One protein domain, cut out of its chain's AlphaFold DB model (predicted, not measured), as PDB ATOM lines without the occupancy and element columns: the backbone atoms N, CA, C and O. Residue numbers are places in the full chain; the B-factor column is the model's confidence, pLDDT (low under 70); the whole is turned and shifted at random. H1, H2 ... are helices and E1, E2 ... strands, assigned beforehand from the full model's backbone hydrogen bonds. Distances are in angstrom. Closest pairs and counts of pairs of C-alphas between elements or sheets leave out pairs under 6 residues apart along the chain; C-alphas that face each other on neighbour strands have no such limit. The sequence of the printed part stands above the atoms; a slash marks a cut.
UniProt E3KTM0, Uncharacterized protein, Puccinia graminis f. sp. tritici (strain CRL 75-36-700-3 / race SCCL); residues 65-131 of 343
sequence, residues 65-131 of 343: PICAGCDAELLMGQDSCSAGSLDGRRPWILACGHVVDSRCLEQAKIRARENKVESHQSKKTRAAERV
ATOM      1  N   PRO A  65     -57.208  -4.904  12.850       80.56
ATOM      2  CA  PRO A  65     -56.377  -5.522  11.838       80.56
ATOM      3  C   PRO A  65     -55.073  -4.736  11.706       80.56
ATOM      4  O   PRO A  65     -55.062  -3.508  11.729       80.56
ATOM      5  N   ILE A  66     -53.963  -5.457  11.582       88.31
ATOM      6  CA  ILE A  66     -52.618  -4.885  11.549       88.31
ATOM      7  C   ILE A  66     -52.054  -5.015  10.131       88.31
ATOM      8  O   ILE A  66     -52.233  -6.033   9.460       88.31
ATOM      9  N   CYS A  67     -51.359  -3.981   9.662       90.12
ATOM     10  CA  CYS A  67     -50.630  -4.006   8.402       90.12
ATOM     11  C   CYS A  67     -49.476  -5.010   8.483       90.12
ATOM     12  O   CYS A  67     -48.541  -4.814   9.249       90.12
ATOM     13  N   ALA A  68     -49.453  -6.016   7.607       90.50
ATOM     14  CA  ALA A  68     -48.378  -7.013   7.582       90.50
ATOM     15  C   ALA A  68     -46.999  -6.448   7.161       90.50
ATOM     16  O   ALA A  68     -45.992  -7.155   7.202       90.50
ATOM     17  N   GLY A  69     -46.950  -5.209   6.656       88.19
ATOM     18  CA  GLY A  69     -45.721  -4.554   6.203       88.19
ATOM     19  C   GLY A  69     -45.023  -3.715   7.275       88.19
ATOM     20  O   GLY A  69     -43.795  -3.745   7.359       88.19
ATOM     21  N   CYS A  70     -45.792  -2.951   8.053       89.56
ATOM     22  CA  CYS A  70     -45.285  -1.987   9.039       89.56
ATOM     23  C   CYS A  70     -45.791  -2.234  10.466       89.56
ATOM     24  O   CYS A  70     -45.486  -1.435  11.346       89.56
ATOM     25  N   ASP A  71     -46.571  -3.297  10.680       89.44
ATOM     26  CA  ASP A  71     -47.166  -3.686  11.961       89.44
ATOM     27  C   ASP A  71     -48.048  -2.598  12.606       89.44
ATOM     28  O   ASP A  71     -48.310  -2.608  13.805       89.44
ATOM     29  N   ALA A  72     -48.539  -1.655  11.800       87.69
ATOM     30  CA  ALA A  72     -49.383  -0.561  12.256       87.69
ATOM     31  C   ALA A  72     -50.876  -0.895  12.093       87.69
ATOM     32  O   ALA A  72     -51.261  -1.574  11.139       87.69
ATOM     33  N   GLU A  73     -51.724  -0.380  12.990       87.69
ATOM     34  CA  GLU A  73     -53.181  -0.564  12.913       87.69
ATOM     35  C   GLU A  73     -53.754  -0.031  11.589       87.69
ATOM     36  O   GLU A  73     -53.418   1.076  11.137       87.69
ATOM     37  N   LEU A  74     -54.615  -0.846  10.975       84.25
ATOM     38  CA  LEU A  74     -55.375  -0.539   9.771       84.25
ATOM     39  C   LEU A  74     -56.717   0.071  10.160       84.25
ATOM     40  O   LEU A  74     -57.429  -0.445  11.021       84.25
ATOM     41  N   LEU A  75     -57.077   1.157   9.480       76.88
ATOM     42  CA  LEU A  75     -58.375   1.796   9.660       76.88
ATOM     43  C   LEU A  75     -59.404   1.048   8.811       76.88
ATOM     44  O   LEU A  75     -59.235   0.938   7.597       76.88
ATOM     45  N   MET A  76     -60.455   0.530   9.439       71.69
ATOM     46  CA  MET A  76     -61.555  -0.177   8.773       71.69
ATOM     47  C   MET A  76     -62.779   0.748   8.683       71.69
ATOM     48  O   MET A  76     -62.961   1.613   9.533       71.69
ATOM     49  N   GLY A  77     -63.632   0.586   7.668       68.19
ATOM     50  CA  GLY A  77     -64.913   1.303   7.582       68.19
ATOM     51  C   GLY A  77     -64.805   2.805   7.267       68.19
ATOM     52  O   GLY A  77     -63.953   3.232   6.482       68.19
ATOM     53  N   GLN A  78     -65.686   3.628   7.853       56.75
ATOM     54  CA  GLN A  78     -65.821   5.070   7.556       56.75
ATOM     55  C   GLN A  78     -64.541   5.890   7.803       56.75
ATOM     56  O   GLN A  78     -64.272   6.845   7.066       56.75
ATOM     57  N   ASP A  79     -63.711   5.473   8.759       59.38
ATOM     58  CA  ASP A  79     -62.451   6.145   9.107       59.38
ATOM     59  C   ASP A  79     -61.407   6.043   7.989       59.38
ATOM     60  O   ASP A  79     -60.553   6.917   7.815       59.38
ATOM     61  N   SER A  80     -61.512   4.988   7.178       59.19
ATOM     62  CA  SER A  80     -60.664   4.776   6.008       59.19
ATOM     63  C   SER A  80     -61.122   5.607   4.807       59.19
ATOM     64  O   SER A  80     -60.291   6.011   3.996       59.19
ATOM     65  N   CYS A  81     -62.426   5.904   4.707       53.84
ATOM     66  CA  CYS A  81     -63.058   6.465   3.512       53.84
ATOM     67  C   CYS A  81     -63.186   7.994   3.488       53.84
ATOM     68  O   CYS A  81     -63.441   8.555   2.421       53.84
ATOM     69  N   SER A  82     -62.963   8.675   4.613       56.38
ATOM     70  CA  SER A  82     -63.051  10.135   4.686       56.38
ATOM     71  C   SER A  82     -62.062  10.805   3.723       56.38
ATOM     72  O   SER A  82     -60.851  10.613   3.824       56.38
ATOM     73  N   ALA A  83     -62.575  11.622   2.795       54.94
ATOM     74  CA  ALA A  83     -61.808  12.322   1.755       54.94
ATOM     75  C   ALA A  83     -60.738  13.301   2.295       54.94
ATOM     76  O   ALA A  83     -59.948  13.831   1.520       54.94
ATOM     77  N   GLY A  84     -60.699  13.519   3.615       52.53
ATOM     78  CA  GLY A  84     -59.681  14.297   4.326       52.53
ATOM     79  C   GLY A  84     -58.783  13.486   5.271       52.53
ATOM     80  O   GLY A  84     -57.929  14.076   5.927       52.53
ATOM     81  N   SER A  85     -58.944  12.159   5.360       56.16
ATOM     82  CA  SER A  85     -58.057  11.315   6.169       56.16
ATOM     83  C   SER A  85     -56.717  11.168   5.448       56.16
ATOM     84  O   SER A  85     -56.483  10.255   4.655       56.16
ATOM     85  N   LEU A  86     -55.821  12.115   5.726       55.31
ATOM     86  CA  LEU A  86     -54.412  12.140   5.315       55.31
ATOM     87  C   LEU A  86     -53.625  10.907   5.781       55.31
ATOM     88  O   LEU A  86     -52.447  10.739   5.448       55.31
ATOM     89  N   ASP A  87     -54.248  10.034   6.572       64.62
ATOM     90  CA  ASP A  87     -53.509   9.033   7.303       64.62
ATOM     91  C   ASP A  87     -53.120   7.814   6.460       64.62
ATOM     92  O   ASP A  87     -52.278   7.027   6.874       64.62
ATOM     93  N   GLY A  88     -53.628   7.669   5.227       66.19
ATOM     94  CA  GLY A  88     -53.125   6.670   4.269       66.19
ATOM     95  C   GLY A  88     -53.136   5.221   4.794       66.19
ATOM     96  O   GLY A  88     -52.411   4.363   4.287       66.19
ATOM     97  N   ARG A  89     -53.955   4.929   5.808       75.50
ATOM     98  CA  ARG A  89     -54.063   3.621   6.478       75.50
ATOM     99  C   ARG A  89     -55.196   2.754   5.927       75.50
ATOM    100  O   ARG A  89     -55.650   1.829   6.593       75.50
ATOM    101  N   ARG A  90     -55.646   3.048   4.703       83.56
ATOM    102  CA  ARG A  90     -56.627   2.226   3.985       83.56
ATOM    103  C   ARG A  90     -56.069   0.816   3.774       83.56
ATOM    104  O   ARG A  90     -54.917   0.712   3.337       83.56
ATOM    105  N   PRO A  91     -56.846  -0.237   4.049       88.38
ATOM    106  CA  PRO A  91     -56.393  -1.607   3.911       88.38
ATOM    107  C   PRO A  91     -56.450  -2.082   2.453       88.38
ATOM    108  O   PRO A  91     -57.446  -1.926   1.749       88.38
ATOM    109  N   TRP A  92     -55.368  -2.716   2.018       88.62
ATOM    110  CA  TRP A  92     -55.205  -3.322   0.702       88.62
ATOM    111  C   TRP A  92     -54.810  -4.777   0.846       88.62
ATOM    112  O   TRP A  92     -53.886  -5.108   1.586       88.62
ATOM    113  N   ILE A  93     -55.452  -5.648   0.084       89.31
ATOM    114  CA  ILE A  93     -55.148  -7.071   0.061       89.31
ATOM    115  C   ILE A  93     -54.344  -7.372  -1.201       89.31
ATOM    116  O   ILE A  93     -54.665  -6.954  -2.316       89.31
ATOM    117  N   LEU A  94     -53.256  -8.103  -1.012       88.81
ATOM    118  CA  LEU A  94     -52.376  -8.548  -2.078       88.81
ATOM    119  C   LEU A  94     -52.795  -9.938  -2.558       88.81
ATOM    120  O   LEU A  94     -53.287 -10.742  -1.774       88.81
ATOM    121  N   ALA A  95     -52.452 -10.298  -3.798       84.81
ATOM    122  CA  ALA A  95     -52.725 -11.635  -4.352       84.81
ATOM    123  C   ALA A  95     -52.168 -12.803  -3.503       84.81
ATOM    124  O   ALA A  95     -52.647 -13.928  -3.576       84.81
ATOM    125  N   CYS A  96     -51.154 -12.536  -2.677       85.44
ATOM    126  CA  CYS A  96     -50.595 -13.497  -1.727       85.44
ATOM    127  C   CYS A  96     -51.376 -13.632  -0.404       85.44
ATOM    128  O   CYS A  96     -50.904 -14.331   0.484       85.44
ATOM    129  N   GLY A  97     -52.510 -12.945  -0.254       87.00
ATOM    130  CA  GLY A  97     -53.362 -12.956   0.937       87.00
ATOM    131  C   GLY A  97     -52.955 -11.976   2.041       87.00
ATOM    132  O   GLY A  97     -53.719 -11.777   2.977       87.00
ATOM    133  N   HIS A  98     -51.784 -11.336   1.951       90.81
ATOM    134  CA  HIS A  98     -51.373 -10.335   2.940       90.81
ATOM    135  C   HIS A  98     -52.178  -9.046   2.803       90.81
ATOM    136  O   HIS A  98     -52.374  -8.554   1.689       90.81
ATOM    137  N   VAL A  99     -52.546  -8.478   3.950       90.62
ATOM    138  CA  VAL A  99     -53.181  -7.165   4.053       90.62
ATOM    139  C   VAL A  99     -52.135  -6.132   4.460       90.62
ATOM    140  O   VAL A  99     -51.355  -6.353   5.387       90.62
ATOM    141  N   VAL A 100     -52.082  -5.019   3.740       90.81
ATOM    142  CA  VAL A 100     -51.136  -3.921   3.956       90.81
ATOM    143  C   VAL A 100     -51.857  -2.581   3.897       90.81
ATOM    144  O   VAL A 100     -52.915  -2.474   3.286       90.81
ATOM    145  N   ASP A 101     -51.289  -1.550   4.510       90.25
ATOM    146  CA  ASP A 101     -51.794  -0.189   4.364       90.25
ATOM    147  C   ASP A 101     -51.427   0.404   2.991       90.25
ATOM    148  O   ASP A 101     -50.518  -0.058   2.285       90.25
ATOM    149  N   SER A 102     -52.138   1.464   2.597       87.94
ATOM    150  CA  SER A 102     -51.884   2.126   1.314       87.94
ATOM    151  C   SER A 102     -50.467   2.716   1.222       87.94
ATOM    152  O   SER A 102     -49.875   2.717   0.144       87.94
ATOM    153  N   ARG A 103     -49.867   3.124   2.353       88.31
ATOM    154  CA  ARG A 103     -48.481   3.623   2.421       88.31
ATOM    155  C   ARG A 103     -47.456   2.535   2.082       88.31
ATOM    156  O   ARG A 103     -46.608   2.754   1.214       88.31
ATOM    157  N   CYS A 104     -47.538   1.356   2.704       89.12
ATOM    158  CA  CYS A 104     -46.655   0.230   2.395       89.12
ATOM    159  C   CYS A 104     -46.851  -0.246   0.959       89.12
ATOM    160  O   CYS A 104     -45.873  -0.598   0.295       89.12
ATOM    161  N   LEU A 105     -48.092  -0.240   0.464       88.25
ATOM    162  CA  LEU A 105     -48.374  -0.583  -0.923       88.25
ATOM    163  C   LEU A 105     -47.705   0.397  -1.900       88.25
ATOM    164  O   LEU A 105     -47.010  -0.045  -2.816       88.25
ATOM    165  N   GLU A 106     -47.872   1.706  -1.714       88.81
ATOM    166  CA  GLU A 106     -47.263   2.711  -2.592       88.81
ATOM    167  C   GLU A 106     -45.736   2.684  -2.520       88.81
ATOM    168  O   GLU A 106     -45.063   2.685  -3.553       88.81
ATOM    169  N   GLN A 107     -45.157   2.533  -1.327       87.50
ATOM    170  CA  GLN A 107     -43.710   2.398  -1.195       87.50
ATOM    171  C   GLN A 107     -43.188   1.134  -1.892       87.50
ATOM    172  O   GLN A 107     -42.133   1.161  -2.533       87.50
ATOM    173  N   ALA A 108     -43.936   0.030  -1.829       86.75
ATOM    174  CA  ALA A 108     -43.611  -1.182  -2.567       86.75
ATOM    175  C   ALA A 108     -43.692  -0.964  -4.087       86.75
ATOM    176  O   ALA A 108     -42.788  -1.396  -4.804       86.75
ATOM    177  N   LYS A 109     -44.708  -0.246  -4.585       86.00
ATOM    178  CA  LYS A 109     -44.829   0.127  -6.007       86.00
ATOM    179  C   LYS A 109     -43.676   1.020  -6.473       86.00
ATOM    180  O   LYS A 109     -43.177   0.814  -7.579       86.00
ATOM    181  N   ILE A 110     -43.227   1.974  -5.658       85.75
ATOM    182  CA  ILE A 110     -42.080   2.840  -5.978       85.75
ATOM    183  C   ILE A 110     -40.807   1.998  -6.112       85.75
ATOM    184  O   ILE A 110     -40.209   1.970  -7.189       85.75
ATOM    185  N   ARG A 111     -40.468   1.201  -5.086       83.62
ATOM    186  CA  ARG A 111     -39.298   0.299  -5.108       83.62
ATOM    187  C   ARG A 111     -39.334  -0.659  -6.296       83.62
ATOM    188  O   ARG A 111     -38.311  -1.017  -6.877       83.62
ATOM    189  N   ALA A 112     -40.526  -1.102  -6.672       80.62
ATOM    190  CA  ALA A 112     -40.729  -1.966  -7.819       80.62
ATOM    191  C   ALA A 112     -40.406  -1.290  -9.155       80.62
ATOM    192  O   ALA A 112     -39.763  -1.894 -10.019       80.62
ATOM    193  N   ARG A 113     -40.843  -0.036  -9.327       81.50
ATOM    194  CA  ARG A 113     -40.540   0.772 -10.513       81.50
ATOM    195  C   ARG A 113     -39.046   1.073 -10.595       81.50
ATOM    196  O   ARG A 113     -38.467   0.884 -11.661       81.50
ATOM    197  N   GLU A 114     -38.421   1.443  -9.482       80.06
ATOM    198  CA  GLU A 114     -36.975   1.698  -9.397       80.06
ATOM    199  C   GLU A 114     -36.160   0.463  -9.788       80.06
ATOM    200  O   GLU A 114     -35.324   0.531 -10.685       80.06
ATOM    201  N   ASN A 115     -36.480  -0.705  -9.223       74.62
ATOM    202  CA  ASN A 115     -35.813  -1.963  -9.573       74.62
ATOM    203  C   ASN A 115     -35.968  -2.330 -11.056       74.62
ATOM    204  O   ASN A 115     -35.054  -2.895 -11.668       74.62
ATOM    205  N   LYS A 116     -37.123  -2.021 -11.658       71.75
ATOM    206  CA  LYS A 116     -37.338  -2.225 -13.093       71.75
ATOM    207  C   LYS A 116     -36.411  -1.320 -13.905       71.75
ATOM    208  O   LYS A 116     -35.752  -1.812 -14.821       71.75
ATOM    209  N   VAL A 117     -36.321  -0.037 -13.554       69.75
ATOM    210  CA  VAL A 117     -35.428   0.931 -14.214       69.75
ATOM    211  C   VAL A 117     -33.964   0.514 -14.069       69.75
ATOM    212  O   VAL A 117     -33.271   0.421 -15.083       69.75
ATOM    213  N   GLU A 118     -33.517   0.162 -12.864       69.38
ATOM    214  CA  GLU A 118     -32.141  -0.275 -12.592       69.38
ATOM    215  C   GLU A 118     -31.777  -1.534 -13.394       69.38
ATOM    216  O   GLU A 118     -30.732  -1.604 -14.040       69.38
ATOM    217  N   SER A 119     -32.684  -2.515 -13.478       68.44
ATOM    218  CA  SER A 119     -32.464  -3.711 -14.302       68.44
ATOM    219  C   SER A 119     -32.289  -3.380 -15.789       68.44
ATOM    220  O   SER A 119     -31.480  -4.010 -16.480       68.44
ATOM    221  N   HIS A 120     -33.040  -2.403 -16.303       67.88
ATOM    222  CA  HIS A 120     -32.905  -1.951 -17.685       67.88
ATOM    223  C   HIS A 120     -31.595  -1.186 -17.914       67.88
ATOM    224  O   HIS A 120     -30.950  -1.404 -18.944       67.88
ATOM    225  N   GLN A 121     -31.171  -0.353 -16.960       67.00
ATOM    226  CA  GLN A 121     -29.899   0.367 -17.035       67.00
ATOM    227  C   GLN A 121     -28.703  -0.585 -16.950       67.00
ATOM    228  O   GLN A 121     -27.872  -0.578 -17.853       67.00
ATOM    229  N   SER A 122     -28.675  -1.491 -15.971       64.31
ATOM    230  CA  SER A 122     -27.623  -2.503 -15.802       64.31
ATOM    231  C   SER A 122     -27.465  -3.416 -17.031       64.31
ATOM    232  O   SER A 122     -26.356  -3.758 -17.450       64.31
ATOM    233  N   LYS A 123     -28.571  -3.783 -17.696       66.06
ATOM    234  CA  LYS A 123     -28.512  -4.532 -18.965       66.06
ATOM    235  C   LYS A 123     -27.926  -3.699 -20.104       66.06
ATOM    236  O   LYS A 123     -27.194  -4.248 -20.928       66.06
ATOM    237  N   LYS A 124     -28.243  -2.403 -20.165       67.44
ATOM    238  CA  LYS A 124     -27.738  -1.486 -21.195       67.44
ATOM    239  C   LYS A 124     -26.249  -1.192 -20.999       67.44
ATOM    240  O   LYS A 124     -25.506  -1.262 -21.973       67.44
ATOM    241  N   THR A 125     -25.799  -0.951 -19.769       66.56
ATOM    242  CA  THR A 125     -24.380  -0.718 -19.448       66.56
ATOM    243  C   THR A 125     -23.542  -1.967 -19.696       66.56
ATOM    244  O   THR A 125     -22.534  -1.890 -20.390       66.56
ATOM    245  N   ARG A 126     -24.009  -3.152 -19.281       61.38
ATOM    246  CA  ARG A 126     -23.310  -4.422 -19.553       61.38
ATOM    247  C   ARG A 126     -23.272  -4.795 -21.040       61.38
ATOM    248  O   ARG A 126     -22.383  -5.526 -21.477       61.38
ATOM    249  N   ALA A 127     -24.250  -4.354 -21.830       62.56
ATOM    250  CA  ALA A 127     -24.214  -4.506 -23.283       62.56
ATOM    251  C   ALA A 127     -23.226  -3.522 -23.927       62.56
ATOM    252  O   ALA A 127     -22.484  -3.929 -24.815       62.56
ATOM    253  N   ALA A 128     -23.178  -2.273 -23.455       66.19
ATOM    254  CA  ALA A 128     -22.217  -1.273 -23.917       66.19
ATOM    255  C   ALA A 128     -20.767  -1.672 -23.589       66.19
ATOM    256  O   ALA A 128     -19.914  -1.602 -24.466       66.19
ATOM    257  N   GLU A 129     -20.510  -2.201 -22.388       59.25
ATOM    258  CA  GLU A 129     -19.184  -2.668 -21.955       59.25
ATOM    259  C   GLU A 129     -18.641  -3.810 -22.837       59.25
ATOM    260  O   GLU A 129     -17.461  -3.847 -23.182       59.25
ATOM    261  N   ARG A 130     -19.515  -4.729 -23.270       60.03
ATOM    262  CA  ARG A 130     -19.143  -5.809 -24.203       60.03
ATOM    263  C   ARG A 130     -18.845  -5.323 -25.618       60.03
ATOM    264  O   ARG A 130     -18.177  -6.033 -26.360       60.03
ATOM    265  N   VAL A 131     -19.375  -4.166 -26.007       60.94
ATOM    266  CA  VAL A 131     -19.102  -3.554 -27.314       60.94
ATOM    267  C   VAL A 131     -17.812  -2.734 -27.259       60.94
ATOM    268  O   VAL A 131     -17.076  -2.717 -28.240       60.94
TER     269      VAL A 131
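Overview. This is residues 65 to 131 of the 343 residues of an uncharacterized protein of Puccinia graminis f. sp. tritici (strain CRL 75-36-700-3 / race SCCL) (UniProt E3KTM0). A small head of loops, the antiparallel hairpin E1 and E2 and the short helix H1 has one long arm: residues 109 to 131 of helix H2 stick out from it. The 67 printed residues, mostly helix in class, have two named helices and two named strands, in the order H1, E1, E2, H2. The whole is extended, with a radius of gyration of the C-alphas of 17.6 A, and spans 59 by 26 by 17 A.

Along the chain. Find E1 at residues 91 to 93 and E2 at 99 to 101. H2, residues 102 to 131, runs 43.9 A from C-alpha 102 at (-51.884, 2.126, 1.314) to C-alpha 131 at (-19.102, -3.554, -27.314). H1 is residues 78 to 81.

Arrangement. Between E1 and E2, look for N 92 and O 100, 2.8 A apart. The closest C-alphas of E1 and H2, Pro 91 and Ser 102, are 6.4 A apart. H1 is apart from E2 and H2. In H2 every O i to N i+4 pair is within hydrogen-bond range; H1 is too short for one.

Size, cuts and confidence. The printed part has no cut and no long link. Residues 77 to 88 and 117 to 131 have pLDDT under 70.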